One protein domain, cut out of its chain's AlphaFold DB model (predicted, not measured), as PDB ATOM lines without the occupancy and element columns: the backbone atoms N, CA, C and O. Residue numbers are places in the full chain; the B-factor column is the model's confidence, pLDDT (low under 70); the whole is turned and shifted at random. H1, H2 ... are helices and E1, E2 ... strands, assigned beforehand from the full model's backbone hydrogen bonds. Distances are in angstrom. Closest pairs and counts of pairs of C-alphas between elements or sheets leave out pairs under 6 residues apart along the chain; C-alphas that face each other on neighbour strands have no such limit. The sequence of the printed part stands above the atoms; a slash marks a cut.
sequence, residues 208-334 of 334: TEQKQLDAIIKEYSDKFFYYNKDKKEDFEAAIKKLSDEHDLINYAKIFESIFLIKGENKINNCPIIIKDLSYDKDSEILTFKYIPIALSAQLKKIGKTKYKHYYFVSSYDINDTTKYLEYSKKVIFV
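Overview. This is residues 208 to 334 of the 334 residues of the protein "Hypothetical membrane protein" of Mycoplasma orale (UniProt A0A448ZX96). A small, twisted sheet of three strands, E1, E2 and E5, has H1 and H2 over one face and H3 grazing it, and a long two-stranded hairpin, E3 and E4, reaches out from one end as an arm that makes the length of the whole. E2 runs on almost straight into E3, and H1 runs along the sheet and on past the base of the arm. The printed part has 127 residues, with three named helices and five named strands in the order H1 H2 H3 E1 E2 E3 E4 E5. The class is mixed; both sheets, E1 - E2 - E5 and E3 - E4, are antiparallel. The whole is only just compact, close to loose, with a radius of gyration of the C-alphas of 16.5 A and spans of 60 by 30 by 26 A.

Along the chain. H1, residues 208 to 222, begins at C-alpha 208 (-20.768, 30.266, 28.894) and is 21.3 A long. H2, residues 233 to 243, and H3, residues 248 to 256, follow. E1, residues 272 to 280, is 21.3 A long and bends by 69 degrees at residue 275. E2, residues 285 to 292, is 21.0 A long. E3, residues 294 to 302, is 24.1 A long, and E4, residues 305 to 313, is 24.3 A long and begins at C-alpha 305 (-19.099, 21.334, 50.981). E5, residues 325 to 330, ends at C-alpha 330 (-46.960, 30.273, 10.044).

Arrangement. E2 is the inner strand of its sheet. The hairpin E1 and E2 has N 275 and O 289 within hydrogen-bond range at 2.8 A; E2 and E5 have N 290 and O 325 at 2.8 A. H1 and H2 on one face of this sheet make two layers, helices and sheet. H1 runs along the strands, at 1 degree to E2 on the local plane, with a height over the sheet of 9.5 A. H2 is slantwise to the strands, at 40 degrees to E1 on the local plane; the closest C-alphas are those of Ser 243 and Leu 277, 6.5 A. H3 only grazes the sheet with residues 248 to 255. H2 and H3, a helical hairpin, only just touch, with 3 pairs of C-alphas within 8 A, the closest those of Leu 242 and Tyr 251 at 6.2 A. E2 runs on into E3 at 17 degrees across one residue. In the hairpin E3 and E4, N 298 and O 309 are 2.9 A apart. The closest C-alphas of H1 and E3 are those of Leu 213 and Ala 294, 5.8 A. Every O i to N i+4 pair is within hydrogen-bond range in H1, H2 and H3.

Size, cuts and confidence. The two C-alphas farthest apart, those of Asp 282 and Lys 304, are 61.8 A apart. The printed part has no cut. The links H3 to E1 and E4 to E5 are long. The mean pLDDT of the printed part is 76.7; 36 residues are under 70, among them residues 222 to 233 and 259 to 270.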
ATOM      1  N   THR A 208     -20.054  31.553  28.907       89.56
ATOM      2  CA  THR A 208     -20.768  30.266  28.894       89.56
ATOM      3  C   THR A 208     -22.273  30.499  28.802       89.56
ATOM      4  O   THR A 208     -22.915  29.950  27.911       89.56
ATOM      5  N   GLU A 209     -22.812  31.361  29.668       91.38
ATOM      6  CA  GLU A 209     -24.211  31.794  29.669       91.38
ATOM      7  C   GLU A 209     -24.602  32.401  28.316       91.38
ATOM      8  O   GLU A 209     -25.596  31.984  27.729       91.38
ATOM      9  N   GLN A 210     -23.783  33.310  27.769       92.38
ATOM     10  CA  GLN A 210     -24.070  33.925  26.470       92.38
ATOM     11  C   GLN A 210     -24.194  32.872  25.361       92.38
ATOM     12  O   GLN A 210     -25.167  32.882  24.624       92.38
ATOM     13  N   LYS A 211     -23.288  31.884  25.301       89.81
ATOM     14  CA  LYS A 211     -23.357  30.803  24.300       89.81
ATOM     15  C   LYS A 211     -24.583  29.903  24.452       89.81
ATOM     16  O   LYS A 211     -25.029  29.327  23.464       89.81
ATOM     17  N   GLN A 212     -25.107  29.745  25.670       88.12
ATOM     18  CA  GLN A 212     -26.363  29.026  25.905       88.12
ATOM     19  C   GLN A 212     -27.554  29.846  25.394       88.12
ATOM     20  O   GLN A 212     -28.402  29.302  24.693       88.12
ATOM     21  N   LEU A 213     -27.576  31.153  25.672       89.31
ATOM     22  CA  LEU A 213     -28.593  32.074  25.162       89.31
ATOM     23  C   LEU A 213     -28.560  32.153  23.628       89.31
ATOM     24  O   LEU A 213     -29.593  31.953  23.001       89.31
ATOM     25  N   ASP A 214     -27.387  32.329  23.014       88.50
ATOM     26  CA  ASP A 214     -27.202  32.357  21.554       88.50
ATOM     27  C   ASP A 214     -27.716  31.067  20.885       88.50
ATOM     28  O   ASP A 214     -28.353  31.108  19.829       88.50
ATOM     29  N   ALA A 215     -27.465  29.908  21.509       84.69
ATOM     30  CA  ALA A 215     -27.947  28.618  21.024       84.69
ATOM     31  C   ALA A 215     -29.476  28.495  21.111       84.69
ATOM     32  O   ALA A 215     -30.089  27.997  20.170       84.69
ATOM     33  N   ILE A 216     -30.091  28.991  22.191       83.31
ATOM     34  CA  ILE A 216     -31.551  29.041  22.355       83.31
ATOM     35  C   ILE A 216     -32.175  29.994  21.329       83.31
ATOM     36  O   ILE A 216     -33.108  29.604  20.634       83.31
ATOM     37  N   ILE A 217     -31.637  31.208  21.172       84.50
ATOM     38  CA  ILE A 217     -32.104  32.183  20.173       84.50
ATOM     39  C   ILE A 217     -32.107  31.548  18.780       84.50
ATOM     40  O   ILE A 217     -33.107  31.633  18.070       84.50
ATOM     41  N   LYS A 218     -31.023  30.850  18.417       82.38
ATOM     42  CA  LYS A 218     -30.932  30.142  17.137       82.38
ATOM     43  C   LYS A 218     -31.919  28.974  17.029       82.38
ATOM     44  O   LYS A 218     -32.556  28.790  15.995       82.38
ATOM     45  N   GLU A 219     -32.058  28.170  18.080       77.69
ATOM     46  CA  GLU A 219     -33.013  27.058  18.104       77.69
ATOM     47  C   GLU A 219     -34.449  27.543  17.860       77.69
ATOM     48  O   GLU A 219     -35.202  26.892  17.134       77.69
ATOM     49  N   TYR A 220     -34.800  28.709  18.404       73.31
ATOM     50  CA  TYR A 220     -36.110  29.328  18.240       73.31
ATOM     51  C   TYR A 220     -36.257  30.187  16.973       73.31
ATOM     52  O   TYR A 220     -37.380  30.334  16.504       73.31
ATOM     53  N   SER A 221     -35.183  30.693  16.351       73.06
ATOM     54  CA  SER A 221     -35.269  31.340  15.028       73.06
ATOM     55  C   SER A 221     -35.457  30.341  13.885       73.06
ATOM     56  O   SER A 221     -36.171  30.626  12.918       73.06
ATOM     57  N   ASP A 222     -34.812  29.177  13.999       68.56
ATOM     58  CA  ASP A 222     -34.660  28.216  12.902       68.56
ATOM     59  C   ASP A 222     -35.783  27.158  12.877       68.56
ATOM     60  O   ASP A 222     -36.010  26.520  11.845       68.56
ATOM     61  N   LYS A 223     -36.506  26.957  13.991       67.44
ATOM     62  CA  LYS A 223     -37.593  25.969  14.094       67.44
ATOM     63  C   LYS A 223     -38.966  26.530  13.711       67.44
ATOM     64  O   LYS A 223     -39.382  27.612  14.123       67.44
ATOM     65  N   PHE A 224     -39.724  25.703  12.992       65.69
ATOM     66  CA  PHE A 224     -41.177  25.820  12.908       65.69
ATOM     67  C   PHE A 224     -41.819  25.253  14.176       65.69
ATOM     68  O   PHE A 224     -41.430  24.176  14.637       65.69
ATOM     69  N   PHE A 225     -42.847  25.929  14.687       67.88
ATOM     70  CA  PHE A 225     -43.750  25.331  15.663       67.88
ATOM     71  C   PHE A 225     -44.789  24.460  14.958       67.88
ATOM     72  O   PHE A 225     -45.546  24.925  14.102       67.88
ATOM     73  N   TYR A 226     -44.822  23.189  15.351       67.81
ATOM     74  CA  TYR A 226     -45.830  22.232  14.919       67.81
ATOM     75  C   TYR A 226     -46.911  22.119  15.998       67.81
ATOM     76  O   TYR A 226     -46.581  21.983  17.176       67.81
ATOM     77  N   TYR A 227     -48.184  22.143  15.619       69.56
ATOM     78  CA  TYR A 227     -49.307  21.874  16.516       69.56
ATOM     79  C   TYR A 227     -49.940  20.532  16.152       69.56
ATOM     80  O   TYR A 227     -50.354  20.338  15.013       69.56
ATOM     81  N   ASN A 228     -50.015  19.628  17.129       64.38
ATOM     82  CA  ASN A 228     -50.631  18.309  16.993       64.38
ATOM     83  C   ASN A 228     -51.701  18.152  18.077       64.38
ATOM     84  O   ASN A 228     -51.409  17.746  19.204       64.38
ATOM     85  N   LYS A 229     -52.918  18.561  17.716       62.16
ATOM     86  CA  LYS A 229     -54.216  18.137  18.264       62.16
ATOM     87  C   LYS A 229     -55.196  18.215  17.094       62.16
ATOM     88  O   LYS A 229     -55.036  19.073  16.227       62.16
ATOM     89  N   ASP A 230     -56.192  17.342  17.054       60.56
ATOM     90  CA  ASP A 230     -56.938  17.007  15.830       60.56
ATOM     91  C   ASP A 230     -57.850  18.120  15.247       60.56
ATOM     92  O   ASP A 230     -58.631  17.850  14.331       60.56
ATOM     93  N   LYS A 231     -57.813  19.355  15.776       62.25
ATOM     94  CA  LYS A 231     -58.723  20.466  15.430       62.25
ATOM     95  C   LYS A 231     -58.092  21.853  15.576       62.25
ATOM     96  O   LYS A 231     -57.191  22.058  16.384       62.25
ATOM     97  N   LYS A 232     -58.634  22.835  14.845       67.81
ATOM     98  CA  LYS A 232     -58.232  24.255  14.938       67.81
ATOM     99  C   LYS A 232     -58.926  24.999  16.078       67.81
ATOM    100  O   LYS A 232     -58.335  25.882  16.688       67.81
ATOM    101  N   GLU A 233     -60.155  24.625  16.398       65.12
ATOM    102  CA  GLU A 233     -60.946  25.209  17.481       65.12
ATOM    103  C   GLU A 233     -60.265  24.969  18.843       65.12
ATOM    104  O   GLU A 233     -60.194  25.863  19.690       65.12
ATOM    105  N   ASP A 234     -59.656  23.789  19.006       75.19
ATOM    106  CA  ASP A 234     -58.843  23.427  20.171       75.19
ATOM    107  C   ASP A 234     -57.507  24.202  20.226       75.19
ATOM    108  O   ASP A 234     -56.885  24.291  21.290       75.19
ATOM    109  N   PHE A 235     -57.048  24.790  19.111       77.31
ATOM    110  CA  PHE A 235     -55.858  25.647  19.079       77.31
ATOM    111  C   PHE A 235     -56.171  27.040  19.614       77.31
ATOM    112  O   PHE A 235     -55.495  27.488  20.535       77.31
ATOM    113  N   GLU A 236     -57.225  27.697  19.121       76.75
ATOM    114  CA  GLU A 236     -57.628  29.028  19.601       76.75
ATOM    115  C   GLU A 236     -57.936  29.019  21.108       76.75
ATOM    116  O   GLU A 236     -57.472  29.888  21.851       76.75
ATOM    117  N   ALA A 237     -58.633  27.982  21.589       81.31
ATOM    118  CA  ALA A 237     -58.891  27.782  23.014       81.31
ATOM    119  C   ALA A 237     -57.600  27.586  23.834       81.31
ATOM    120  O   ALA A 237     -57.490  28.094  24.955       81.31
ATOM    121  N   ALA A 238     -56.605  26.880  23.286       78.56
ATOM    122  CA  ALA A 238     -55.330  26.646  23.955       78.56
ATOM    123  C   ALA A 238     -54.410  27.882  23.947       78.56
ATOM    124  O   ALA A 238     -53.775  28.159  24.964       78.56
ATOM    125  N   ILE A 239     -54.383  28.653  22.853       82.00
ATOM    126  CA  ILE A 239     -53.693  29.950  22.771       82.00
ATOM    127  C   ILE A 239     -54.284  30.924  23.783       82.00
ATOM    128  O   ILE A 239     -53.534  31.516  24.555       82.00
ATOM    129  N   LYS A 240     -55.618  31.033  23.855       81.81
ATOM    130  CA  LYS A 240     -56.268  31.875  24.862       81.81
ATOM    131  C   LYS A 240     -55.883  31.452  26.282       81.81
ATOM    132  O   LYS A 240     -55.435  32.292  27.054       81.81
ATOM    133  N   LYS A 241     -55.986  30.155  26.606       80.50
ATOM    134  CA  LYS A 241     -55.582  29.627  27.921       80.50
ATOM    135  C   LYS A 241     -54.130  29.981  28.268       80.50
ATOM    136  O   LYS A 241     -53.828  30.198  29.437       80.50
ATOM    137  N   LEU A 242     -53.237  30.013  27.279       78.50
ATOM    138  CA  LEU A 242     -51.844  30.385  27.489       78.50
ATOM    139  C   LEU A 242     -51.676  31.895  27.731       78.50
ATOM    140  O   LEU A 242     -50.952  32.280  28.642       78.50
ATOM    141  N   SER A 243     -52.357  32.748  26.963       75.31
ATOM    142  CA  SER A 243     -52.334  34.205  27.172       75.31
ATOM    143  C   SER A 243     -52.971  34.636  28.503       75.31
ATOM    144  O   SER A 243     -52.571  35.656  29.061       75.31
ATOM    145  N   ASP A 244     -53.915  33.846  29.023       76.88
ATOM    146  CA  ASP A 244     -54.541  34.033  30.338       76.88
ATOM    147  C   ASP A 244     -53.661  33.516  31.514       76.88
ATOM    148  O   ASP A 244     -53.989  33.766  32.673       76.88
ATOM    149  N   GLU A 245     -52.548  32.807  31.260       73.75
ATOM    150  CA  GLU A 245     -51.626  32.303  32.299       73.75
ATOM    151  C   GLU A 245     -50.547  33.342  32.656       73.75
ATOM    152  O   GLU A 245     -50.056  34.095  31.809       73.75
ATOM    153  N   HIS A 246     -50.181  33.416  33.936       64.00
ATOM    154  CA  HIS A 246     -49.262  34.421  34.485       64.00
ATOM    155  C   HIS A 246     -48.096  33.811  35.277       64.00
ATOM    156  O   HIS A 246     -47.068  34.471  35.435       64.00
ATOM    157  N   ASP A 247     -48.210  32.562  35.739       63.75
ATOM    158  CA  ASP A 247     -47.075  31.818  36.284       63.75
ATOM    159  C   ASP A 247     -46.170  31.330  35.140       63.75
ATOM    160  O   ASP A 247     -46.608  30.593  34.256       63.75
ATOM    161  N   LEU A 248     -44.896  31.739  35.146       61.03
ATOM    162  CA  LEU A 248     -43.947  31.455  34.060       61.03
ATOM    163  C   LEU A 248     -43.719  29.954  33.815       61.03
ATOM    164  O   LEU A 248     -43.384  29.560  32.696       61.03
ATOM    165  N   ILE A 249     -43.891  29.114  34.837       62.19
ATOM    166  CA  ILE A 249     -43.582  27.684  34.784       62.19
ATOM    167  C   ILE A 249     -44.808  26.900  34.311       62.19
ATOM    168  O   ILE A 249     -44.679  26.017  33.457       62.19
ATOM    169  N   ASN A 250     -46.007  27.264  34.771       65.81
ATOM    170  CA  ASN A 250     -47.249  26.773  34.173       65.81
ATOM    171  C   ASN A 250     -47.364  27.218  32.711       65.81
ATOM    172  O   ASN A 250     -47.686  26.392  31.858       65.81
ATOM    173  N   TYR A 251     -47.025  28.476  32.403       69.62
ATOM    174  CA  TYR A 251     -46.983  28.998  31.037       69.62
ATOM    175  C   TYR A 251     -46.073  28.131  30.158       69.62
ATOM    176  O   TYR A 251     -46.514  27.616  29.134       69.62
ATOM    177  N   ALA A 252     -44.829  27.889  30.585       66.25
ATOM    178  CA  ALA A 252     -43.882  27.038  29.863       66.25
ATOM    179  C   ALA A 252     -44.449  25.641  29.572       66.25
ATOM    180  O   ALA A 252     -44.425  25.168  28.437       66.25
ATOM    181  N   LYS A 253     -45.022  24.999  30.597       67.38
ATOM    182  CA  LYS A 253     -45.589  23.648  30.503       67.38
ATOM    183  C   LYS A 253     -46.828  23.600  29.610       67.38
ATOM    184  O   LYS A 253     -46.996  22.646  28.854       67.38
ATOM    185  N   ILE A 254     -47.679  24.627  29.641       71.56
ATOM    186  CA  ILE A 254     -48.823  24.737  28.732       71.56
ATOM    187  C   ILE A 254     -48.325  24.973  27.296       71.56
ATOM    188  O   ILE A 254     -48.814  24.295  26.396       71.56
ATOM    189  N   PHE A 255     -47.316  25.822  27.074       73.81
ATOM    190  CA  PHE A 255     -46.722  26.074  25.753       73.81
ATOM    191  C   PHE A 255     -46.108  24.801  25.144       73.81
ATOM    192  O   PHE A 255     -46.467  24.431  24.027       73.81
ATOM    193  N   GLU A 256     -45.287  24.057  25.895       68.06
ATOM    194  CA  GLU A 256     -44.761  22.748  25.460       68.06
ATOM    195  C   GLU A 256     -45.874  21.702  25.235       68.06
ATOM    196  O   GLU A 256     -45.734  20.827  24.383       68.06
ATOM    197  N   SER A 257     -47.010  21.796  25.943       67.69
ATOM    198  CA  SER A 257     -48.186  20.929  25.721       67.69
ATOM    199  C   SER A 257     -49.045  21.320  24.507       67.69
ATOM    200  O   SER A 257     -50.008  20.621  24.171       67.69
ATOM    201  N   ILE A 258     -48.765  22.468  23.889       71.62
ATOM    202  CA  ILE A 258     -49.432  22.975  22.684       71.62
ATOM    203  C   ILE A 258     -48.538  22.727  21.470       71.62
ATOM    204  O   ILE A 258     -49.016  22.213  20.460       71.62
ATOM    205  N   PHE A 259     -47.251  23.054  21.574       69.88
ATOM    206  CA  PHE A 259     -46.330  23.047  20.448       69.88
ATOM    207  C   PHE A 259     -45.320  21.900  20.515       69.88
ATOM    208  O   PHE A 259     -44.473  21.832  21.406       69.88
ATOM    209  N   LEU A 260     -45.345  21.036  19.498       60.28
ATOM    210  CA  LEU A 260     -44.340  20.002  19.273       60.28
ATOM    211  C   LEU A 260     -43.020  20.620  18.791       60.28
ATOM    212  O   LEU A 260     -42.692  20.629  17.601       60.28
ATOM    213  N   ILE A 261     -42.221  21.090  19.743       57.62
ATOM    214  CA  ILE A 261     -40.803  21.368  19.523       57.62
ATOM    215  C   ILE A 261     -40.089  20.024  19.340       57.62
ATOM    216  O   ILE A 261     -40.076  19.179  20.233       57.62
ATOM    217  N   LYS A 262     -39.477  19.796  18.173       46.56
ATOM    218  CA  LYS A 262     -38.666  18.590  17.938       46.56
ATOM    219  C   LYS A 262     -37.337  18.713  18.691       46.56
ATOM    220  O   LYS A 262     -36.426  19.400  18.227       46.56
ATOM    221  N   GLY A 263     -37.249  18.075  19.857       49.25
ATOM    222  CA  GLY A 263     -36.085  18.045  20.748       49.25
ATOM    223  C   GLY A 263     -36.345  17.193  21.999       49.25
ATOM    224  O   GLY A 263     -37.441  16.663  22.176       49.25
ATOM    225  N   GLU A 264     -35.348  17.046  22.876       41.44
ATOM    226  CA  GLU A 264     -35.577  16.504  24.226       41.44
ATOM    227  C   GLU A 264     -36.172  17.594  25.132       41.44
ATOM    228  O   GLU A 264     -35.427  18.274  25.845       41.44
ATOM    229  N   ASN A 265     -37.497  17.758  25.121       43.94
ATOM    230  CA  ASN A 265     -38.175  18.698  26.018       43.94
ATOM    231  C   ASN A 265     -37.903  18.324  27.485       43.94
ATOM    232  O   ASN A 265     -38.132  17.191  27.922       43.94
ATOM    233  N   LYS A 266     -37.377  19.285  28.248       50.44
ATOM    234  CA  LYS A 266     -36.931  19.109  29.636       50.44
ATOM    235  C   LYS A 266     -37.789  19.985  30.537       50.44
ATOM    236  O   LYS A 266     -37.337  21.034  30.960       50.44
ATOM    237  N   ILE A 267     -38.979  19.470  30.853       44.78
ATOM    238  CA  ILE A 267     -40.116  19.988  31.657       44.78
ATOM    239  C   ILE A 267     -39.797  20.992  32.803       44.78
ATOM    240  O   ILE A 267     -40.657  21.796  33.151       44.78
ATOM    241  N   ASN A 268     -38.588  20.975  33.379       46.41
ATOM    242  CA  ASN A 268     -38.111  21.897  34.428       46.41
ATOM    243  C   ASN A 268     -37.182  23.034  33.920       46.41
ATOM    244  O   ASN A 268     -36.561  23.734  34.714       46.41
ATOM    245  N   ASN A 269     -37.064  23.232  32.606       55.94
ATOM    246  CA  ASN A 269     -36.346  24.344  31.986       55.94
ATOM    247  C   ASN A 269     -37.246  24.992  30.934       55.94
ATOM    248  O   ASN A 269     -37.367  24.467  29.831       55.94
ATOM    249  N   CYS A 270     -37.808  26.157  31.256       64.44
ATOM    250  CA  CYS A 270     -38.406  27.047  30.270       64.44
ATOM    251  C   CYS A 270     -37.282  27.814  29.554       64.44
ATOM    252  O   CYS A 270     -36.658  28.661  30.190       64.44
ATOM    253  N   PRO A 271     -36.975  27.547  28.269       71.94
ATOM    254  CA  PRO A 271     -35.897  28.248  27.580       71.94
ATOM    255  C   PRO A 271     -36.326  29.626  27.061       71.94
ATOM    256  O   PRO A 271     -35.458  30.395  26.662       71.94
ATOM    257  N   ILE A 272     -37.629  29.947  27.025       76.88
ATOM    258  CA  ILE A 272     -38.142  31.244  26.562       76.88
ATOM    259  C   ILE A 272     -39.342  31.737  27.393       76.88
ATOM    260  O   ILE A 272     -40.383  31.088  27.440       76.88
ATOM    261  N   ILE A 273     -39.250  32.928  27.992       76.62
ATOM    262  CA  ILE A 273     -40.445  33.655  28.458       76.62
ATOM    263  C   ILE A 273     -41.116  34.240  27.227       76.62
ATOM    264  O   ILE A 273     -40.453  34.949  26.477       76.62
ATOM    265  N   ILE A 274     -42.413  34.007  27.042       77.25
ATOM    266  CA  ILE A 274     -43.183  34.584  25.935       77.25
ATOM    267  C   ILE A 274     -44.132  35.666  26.462       77.25
ATOM    268  O   ILE A 274     -44.674  35.565  27.566       77.25
ATOM    269  N   LYS A 275     -44.312  36.719  25.664       77.00
ATOM    270  CA  LYS A 275     -45.229  37.848  25.862       77.00
ATOM    271  C   LYS A 275     -45.868  38.223  24.519       77.00
ATOM    272  O   LYS A 275     -45.419  37.776  23.465       77.00
ATOM    273  N   ASP A 276     -46.923  39.032  24.562       78.88
ATOM    274  CA  ASP A 276     -47.632  39.559  23.385       78.88
ATOM    275  C   ASP A 276     -48.059  38.471  22.372       78.88
ATOM    276  O   ASP A 276     -48.014  38.674  21.158       78.88
ATOM    277  N   LEU A 277     -48.447  37.287  22.866       82.00
ATOM    278  CA  LEU A 277     -48.844  36.167  22.016       82.00
ATOM    279  C   LEU A 277     -50.161  36.461  21.292       82.00
ATOM    280  O   LEU A 277     -51.198  36.708  21.908       82.00
ATOM    281  N   SER A 278     -50.110  36.351  19.970       84.19
ATOM    282  CA  SER A 278     -51.220  36.567  19.054       84.19
ATOM    283  C   SER A 278     -51.224  35.506  17.953       84.19
ATOM    284  O   SER A 278     -50.180  34.978  17.563       84.19
ATOM    285  N   TYR A 279     -52.415  35.190  17.452       84.81
ATOM    286  CA  TYR A 279     -52.615  34.285  16.327       84.81
ATOM    287  C   TYR A 279     -53.566  34.938  15.328       84.81
ATOM    288  O   TYR A 279     -54.695  35.283  15.677       84.81
ATOM    289  N   ASP A 280     -53.103  35.105  14.093       86.06
ATOM    290  CA  ASP A 280     -53.956  35.449  12.963       86.06
ATOM    291  C   ASP A 280     -54.476  34.154  12.332       86.06
ATOM    292  O   ASP A 280     -53.726  33.390  11.723       86.06
ATOM    293  N   LYS A 281     -55.782  33.920  12.477       81.44
ATOM    294  CA  LYS A 281     -56.488  32.752  11.936       81.44
ATOM    295  C   LYS A 281     -56.516  32.709  10.400       81.44
ATOM    296  O   LYS A 281     -56.622  31.621   9.840       81.44
ATOM    297  N   ASP A 282     -56.469  33.870   9.738       84.56
ATOM    298  CA  ASP A 282     -56.737  34.014   8.303       84.56
ATOM    299  C   ASP A 282     -55.447  33.813   7.484       84.56
ATOM    300  O   ASP A 282     -55.489  33.261   6.383       84.56
ATOM    301  N   SER A 283     -54.283  34.166   8.049       85.44
ATOM    302  CA  SER A 283     -52.955  33.789   7.523       85.44
ATOM    303  C   SER A 283     -52.338  32.542   8.185       85.44
ATOM    304  O   SER A 283     -51.348  31.995   7.688       85.44
ATOM    305  N   GLU A 284     -52.936  32.073   9.285       85.00
ATOM    306  CA  GLU A 284     -52.439  31.029  10.197       85.00
ATOM    307  C   GLU A 284     -51.065  31.369  10.826       85.00
ATOM    308  O   GLU A 284     -50.254  30.480  11.108       85.00
ATOM    309  N   ILE A 285     -50.774  32.658  11.032       85.31
ATOM    310  CA  ILE A 285     -49.506  33.144  11.598       85.31
ATOM    311  C   ILE A 285     -49.608  33.287  13.117       85.31
ATOM    312  O   ILE A 285     -50.466  33.997  13.641       85.31
ATOM    313  N   LEU A 286     -48.664  32.666  13.827       84.31
ATOM    314  CA  LEU A 286     -48.404  32.930  15.236       84.31
ATOM    315  C   LEU A 286     -47.352  34.034  15.348       84.31
ATOM    316  O   LEU A 286     -46.265  33.904  14.778       84.31
ATOM    317  N   THR A 287     -47.659  35.087  16.103       85.25
ATOM    318  CA  THR A 287     -46.715  36.166  16.413       85.25
ATOM    319  C   THR A 287     -46.616  36.357  17.918       85.25
ATOM    320  O   THR A 287     -47.634  36.454  18.602       85.25
ATOM    321  N   PHE A 288     -45.396  36.410  18.442       83.56
ATOM    322  CA  PHE A 288     -45.130  36.659  19.854       83.56
ATOM    323  C   PHE A 288     -43.766  37.305  20.073       83.56
ATOM    324  O   PHE A 288     -42.871  37.208  19.233       83.56
ATOM    325  N   LYS A 289     -43.585  37.921  21.240       85.00
ATOM    326  CA  LYS A 289     -42.281  38.383  21.721       85.00
ATOM    327  C   LYS A 289     -41.733  37.418  22.757       85.00
ATOM    328  O   LYS A 289     -42.507  36.820  23.502       85.00
ATOM    329  N   TYR A 290     -40.416  37.272  22.844       82.69
ATOM    330  CA  TYR A 290     -39.798  36.390  23.822       82.69
ATOM    331  C   TYR A 290     -38.464  36.885  24.383       82.69
ATOM    332  O   TYR A 290     -37.742  37.673  23.772       82.69
ATOM    333  N   ILE A 291     -38.141  36.367  25.567       85.19
ATOM    334  CA  ILE A 291     -36.839  36.467  26.222       85.19
ATOM    335  C   ILE A 291     -36.260  35.053  26.348       85.19
ATOM    336  O   ILE A 291     -36.902  34.220  26.987       85.19
ATOM    337  N   PRO A 292     -35.061  34.761  25.817       86.19
ATOM    338  CA  PRO A 292     -34.370  33.503  26.084       86.19
ATOM    339  C   PRO A 292     -33.897  33.434  27.543       86.19
ATOM    340  O   PRO A 292     -33.303  34.389  28.043       86.19
ATOM    341  N   ILE A 293     -34.109  32.301  28.211       84.56
ATOM    342  CA  ILE A 293     -33.552  31.974  29.531       84.56
ATOM    343  C   ILE A 293     -32.595  30.790  29.378       84.56
ATOM    344  O   ILE A 293     -32.970  29.756  28.830       84.56
ATOM    345  N   ALA A 294     -31.393  30.890  29.938       85.56
ATOM    346  CA  ALA A 294     -30.509  29.744  30.121       85.56
ATOM    347  C   ALA A 294     -30.530  29.270  31.585       85.56
ATOM    348  O   ALA A 294     -30.252  30.051  32.496       85.56
ATOM    349  N   LEU A 295     -30.801  27.978  31.811       86.44
ATOM    350  CA  LEU A 295     -30.469  27.298  33.068       86.44
ATOM    351  C   LEU A 295     -28.970  26.971  33.073       86.44
ATOM    352  O   LEU A 295     -28.536  25.953  32.527       86.44
ATOM    353  N   SER A 296     -28.175  27.841  33.692       88.75
ATOM    354  CA  SER A 296     -26.732  27.649  33.853       88.75
ATOM    355  C   SER A 296     -26.406  26.968  35.191       88.75
ATOM    356  O   SER A 296     -27.245  26.828  36.087       88.75
ATOM    357  N   ALA A 297     -25.170  26.481  35.314       90.25
ATOM    358  CA  ALA A 297     -24.689  25.767  36.489       90.25
ATOM    359  C   ALA A 297     -23.193  26.010  36.732       90.25
ATOM    360  O   ALA A 297     -22.360  25.732  35.869       90.25
ATOM    361  N   GLN A 298     -22.833  26.436  37.946       91.12
ATOM    362  CA  GLN A 298     -21.442  26.680  38.349       91.12
ATOM    363  C   GLN A 298     -21.083  25.921  39.637       91.12
ATOM    364  O   GLN A 298     -21.911  25.742  40.531       91.12
ATOM    365  N   LEU A 299     -19.838  25.448  39.747       91.25
ATOM    366  CA  LEU A 299     -19.372  24.682  40.909       91.25
ATOM    367  C   LEU A 299     -18.883  25.627  42.021       91.25
ATOM    368  O   LEU A 299     -17.763  26.133  41.959       91.25
ATOM    369  N   LYS A 300     -19.699  25.821  43.060       91.88
ATOM    370  CA  LYS A 300     -19.381  26.642  44.241       91.88
ATOM    371  C   LYS A 300     -19.000  25.769  45.451       91.88
ATOM    372  O   LYS A 300     -19.033  24.532  45.411       91.88
ATOM    373  N   LYS A 301     -18.583  26.413  46.549       90.31
ATOM    374  CA  LYS A 301     -18.138  25.746  47.782       90.31
ATOM    375  C   LYS A 301     -18.464  26.573  49.032       90.31
ATOM    376  O   LYS A 301     -17.877  27.632  49.216       90.31
ATOM    377  N   ILE A 302     -19.290  26.039  49.936       86.12
ATOM    378  CA  ILE A 302     -19.498  26.599  51.285       86.12
ATOM    379  C   ILE A 302     -18.668  25.781  52.279       86.12
ATOM    380  O   ILE A 302     -18.882  24.578  52.449       86.12
ATOM    381  N   GLY A 303     -17.687  26.410  52.931       86.12
ATOM    382  CA  GLY A 303     -16.812  25.756  53.914       86.12
ATOM    383  C   GLY A 303     -16.064  24.539  53.345       86.12
ATOM    384  O   GLY A 303     -15.086  24.681  52.602       86.12
ATOM    385  N   LYS A 304     -16.512  23.326  53.705       84.50
ATOM    386  CA  LYS A 304     -15.992  22.035  53.201       84.50
ATOM    387  C   LYS A 304     -16.907  21.357  52.162       84.50
ATOM    388  O   LYS A 304     -16.514  20.338  51.597       84.50
ATOM    389  N   THR A 305     -18.088  21.905  51.884       84.38
ATOM    390  CA  THR A 305     -19.099  21.334  50.981       84.38
ATOM    391  C   THR A 305     -18.969  21.940  49.585       84.38
ATOM    392  O   THR A 305     -19.194  23.135  49.416       84.38
ATOM    393  N   LYS A 306     -18.631  21.125  48.577       91.00
ATOM    394  CA  LYS A 306     -18.817  21.491  47.160       91.00
ATOM    395  C   LYS A 306     -20.293  21.357  46.791       91.00
ATOM    396  O   LYS A 306     -20.954  20.440  47.280       91.00
ATOM    397  N   TYR A 307     -20.790  22.214  45.909       91.88
ATOM    398  CA  TYR A 307     -22.158  22.128  45.402       91.88
ATOM    399  C   TYR A 307     -22.277  22.706  43.990       91.88
ATOM    400  O   TYR A 307     -21.471  23.548  43.591       91.88
ATOM    401  N   LYS A 308     -23.269  22.240  43.228       92.62
ATOM    402  CA  LYS A 308     -23.664  22.889  41.977       92.62
ATOM    403  C   LYS A 308     -24.667  23.986  42.305       92.62
ATOM    404  O   LYS A 308     -25.700  23.722  42.914       92.62
ATOM    405  N   HIS A 309     -24.326  25.203  41.921       92.94
ATOM    406  CA  HIS A 309     -25.215  26.348  41.942       92.94
ATOM    407  C   HIS A 309     -25.907  26.413  40.583       92.94
ATOM    408  O   HIS A 309     -25.245  26.732  39.598       92.94
ATOM    409  N   TYR A 310     -27.186  26.054  40.541       91.69
ATOM    410  CA  TYR A 310     -28.056  26.133  39.365       91.69
ATOM    411  C   TYR A 310     -28.841  27.441  39.389       91.69
ATOM    412  O   TYR A 310     -29.327  27.828  40.453       91.69
ATOM    413  N   TYR A 311     -28.941  28.115  38.245       89.94
ATOM    414  CA  TYR A 311     -29.558  29.436  38.155       89.94
ATOM    415  C   TYR A 311     -30.120  29.734  36.762       89.94
ATOM    416  O   TYR A 311     -29.540  29.321  35.756       89.94
ATOM    417  N   PHE A 312     -31.232  30.466  36.718       87.62
ATOM    418  CA  PHE A 312     -31.823  31.006  35.493       87.62
ATOM    419  C   PHE A 312     -31.272  32.408  35.213       87.62
ATOM    420  O   PHE A 312     -31.241  33.245  36.113       87.62
ATOM    421  N   VAL A 313     -30.852  32.660  33.969       88.88
ATOM    422  CA  VAL A 313     -30.258  33.932  33.512       88.88
ATOM    423  C   VAL A 313     -30.700  34.299  32.098       88.88
ATOM    424  O   VAL A 313     -30.969  33.425  31.276       88.88
ATOM    425  N   SER A 314     -30.705  35.600  31.797       88.31
ATOM    426  CA  SER A 314     -30.975  36.152  30.467       88.31
ATOM    427  C   SER A 314     -30.229  37.464  30.234       88.31
ATOM    428  O   SER A 314     -30.078  38.266  31.154       88.31
ATOM    429  N   SER A 315     -29.794  37.704  28.993       86.50
ATOM    430  CA  SER A 315     -29.201  38.971  28.534       86.50
ATOM    431  C   SER A 315     -30.227  40.089  28.312       86.50
ATOM    432  O   SER A 315     -29.863  41.187  27.893       86.50
ATOM    433  N   TYR A 316     -31.502  39.810  28.579       81.75
ATOM    434  CA  TYR A 316     -32.631  40.711  28.400       81.75
ATOM    435  C   TYR A 316     -33.264  40.994  29.766       81.75
ATOM    436  O   TYR A 316     -33.513  40.069  30.539       81.75
ATOM    437  N   ASP A 317     -33.522  42.267  30.074       76.56
ATOM    438  CA  ASP A 317     -34.233  42.639  31.301       76.56
ATOM    439  C   ASP A 317     -35.724  42.315  31.126       76.56
ATOM    440  O   ASP A 317     -36.361  42.804  30.192       76.56
ATOM    441  N   ILE A 318     -36.281  41.496  32.021       74.31
ATOM    442  CA  ILE A 318     -37.697  41.084  32.008       74.31
ATOM    443  C   ILE A 318     -38.672  42.264  32.187       74.31
ATOM    444  O   ILE A 318     -39.860  42.140  31.907       74.31
ATOM    445  N   ASN A 319     -38.171  43.421  32.623       73.31
ATOM    446  CA  ASN A 319     -38.947  44.647  32.782       73.31
ATOM    447  C   ASN A 319     -38.840  45.578  31.559       73.31
ATOM    448  O   ASN A 319     -39.597  46.544  31.465       73.31
ATOM    449  N   ASP A 320     -37.924  45.309  30.620       76.75
ATOM    450  CA  ASP A 320     -37.715  46.120  29.418       76.75
ATOM    451  C   ASP A 320     -38.280  45.435  28.166       76.75
ATOM    452  O   ASP A 320     -37.574  44.810  27.366       76.75
ATOM    453  N   THR A 321     -39.585  45.621  27.976       66.00
ATOM    454  CA  THR A 321     -40.359  45.115  26.832       66.00
ATOM    455  C   THR A 321     -39.885  45.629  25.470       66.00
ATOM    456  O   THR A 321     -40.304  45.085  24.449       66.00
ATOM    457  N   THR A 322     -39.001  46.637  25.417       71.25
ATOM    458  CA  THR A 322     -38.439  47.153  24.156       71.25
ATOM    459  C   THR A 322     -37.307  46.288  23.602       71.25
ATOM    460  O   THR A 322     -36.981  46.401  22.422       71.25
ATOM    461  N   LYS A 323     -36.710  45.418  24.430       75.94
ATOM    462  CA  LYS A 323     -35.567  44.574  24.044       75.94
ATOM    463  C   LYS A 323     -35.939  43.151  23.622       75.94
ATOM    464  O   LYS A 323     -35.049  42.406  23.223       75.94
ATOM    465  N   TYR A 324     -37.203  42.748  23.747       82.94
ATOM    466  CA  TYR A 324     -37.618  41.366  23.484       82.94
ATOM    467  C   TYR A 324     -37.383  40.969  22.019       82.94
ATOM    468  O   TYR A 324     -37.499  41.788  21.109       82.94
ATOM    469  N   LEU A 325     -37.096  39.689  21.788       82.19
ATOM    470  CA  LEU A 325     -36.978  39.131  20.445       82.19
ATOM    471  C   LEU A 325     -38.367  38.843  19.879       82.19
ATOM    472  O   LEU A 325     -39.203  38.263  20.564       82.19
ATOM    473  N   GLU A 326     -38.618  39.209  18.627       83.88
ATOM    474  CA  GLU A 326     -39.901  38.936  17.973       83.88
ATOM    475  C   GLU A 326     -39.831  37.642  17.151       83.88
ATOM    476  O   GLU A 326     -38.894  37.416  16.380       83.88
ATOM    477  N   TYR A 327     -40.841  36.787  17.299       81.56
ATOM    478  CA  TYR A 327     -41.077  35.620  16.456       81.56
ATOM    479  C   TYR A 327     -42.401  35.806  15.721       81.56
ATOM    480  O   TYR A 327     -43.433  36.034  16.344       81.56
ATOM    481  N   SER A 328     -42.383  35.663  14.397       84.75
ATOM    482  CA  SER A 328     -43.590  35.617  13.570       84.75
ATOM    483  C   SER A 328     -43.406  34.570  12.476       84.75
ATOM    484  O   SER A 328     -42.522  34.704  11.624       84.75
ATOM    485  N   LYS A 329     -44.185  33.481  12.530       82.81
ATOM    486  CA  LYS A 329     -44.169  32.388  11.539       82.81
ATOM    487  C   LYS A 329     -45.550  31.753  11.414       82.81
ATOM    488  O   LYS A 329     -46.349  31.762  12.346       82.81
ATOM    489  N   LYS A 330     -45.790  31.122  10.267       81.56
ATOM    490  CA  LYS A 330     -46.960  30.273  10.044       81.56
ATOM    491  C   LYS A 330     -46.927  29.034  10.953       81.56
ATOM    492  O   LYS A 330     -45.901  28.354  11.015       81.56
ATOM    493  N   VAL A 331     -48.045  28.731  11.611       78.12
ATOM    494  CA  VAL A 331     -48.256  27.489  12.375       78.12
ATOM    495  C   VAL A 331     -48.377  26.315  11.408       78.12
ATOM    496  O   VAL A 331     -49.086  26.404  10.405       78.12
ATOM    497  N   ILE A 332     -47.716  25.198  11.712       74.94
ATOM    498  CA  ILE A 332     -47.890  23.956  10.954       74.94
ATOM    499  C   ILE A 332     -48.741  22.992  11.783       74.94
ATOM    500  O   ILE A 332     -48.273  22.443  12.777       74.94
ATOM    501  N   PHE A 333     -49.984  22.783  11.364       74.81
ATOM    502  CA  PHE A 333     -50.859  21.736  11.896       74.81
ATOM    503  C   PHE A 333     -50.382  20.365  11.370       74.81
ATOM    504  O   PHE A 333     -50.098  20.250  10.174       74.81
ATOM    505  N   VAL A 334     -50.232  19.365  12.254       69.25
ATOM    506  CA  VAL A 334     -49.641  18.032  11.972       69.25
ATOM    507  C   VAL A 334     -50.462  16.906  12.582       69.25
ATOM    508  O   VAL A 334     -50.611  16.932  13.824       69.25
TER     509      VAL A 334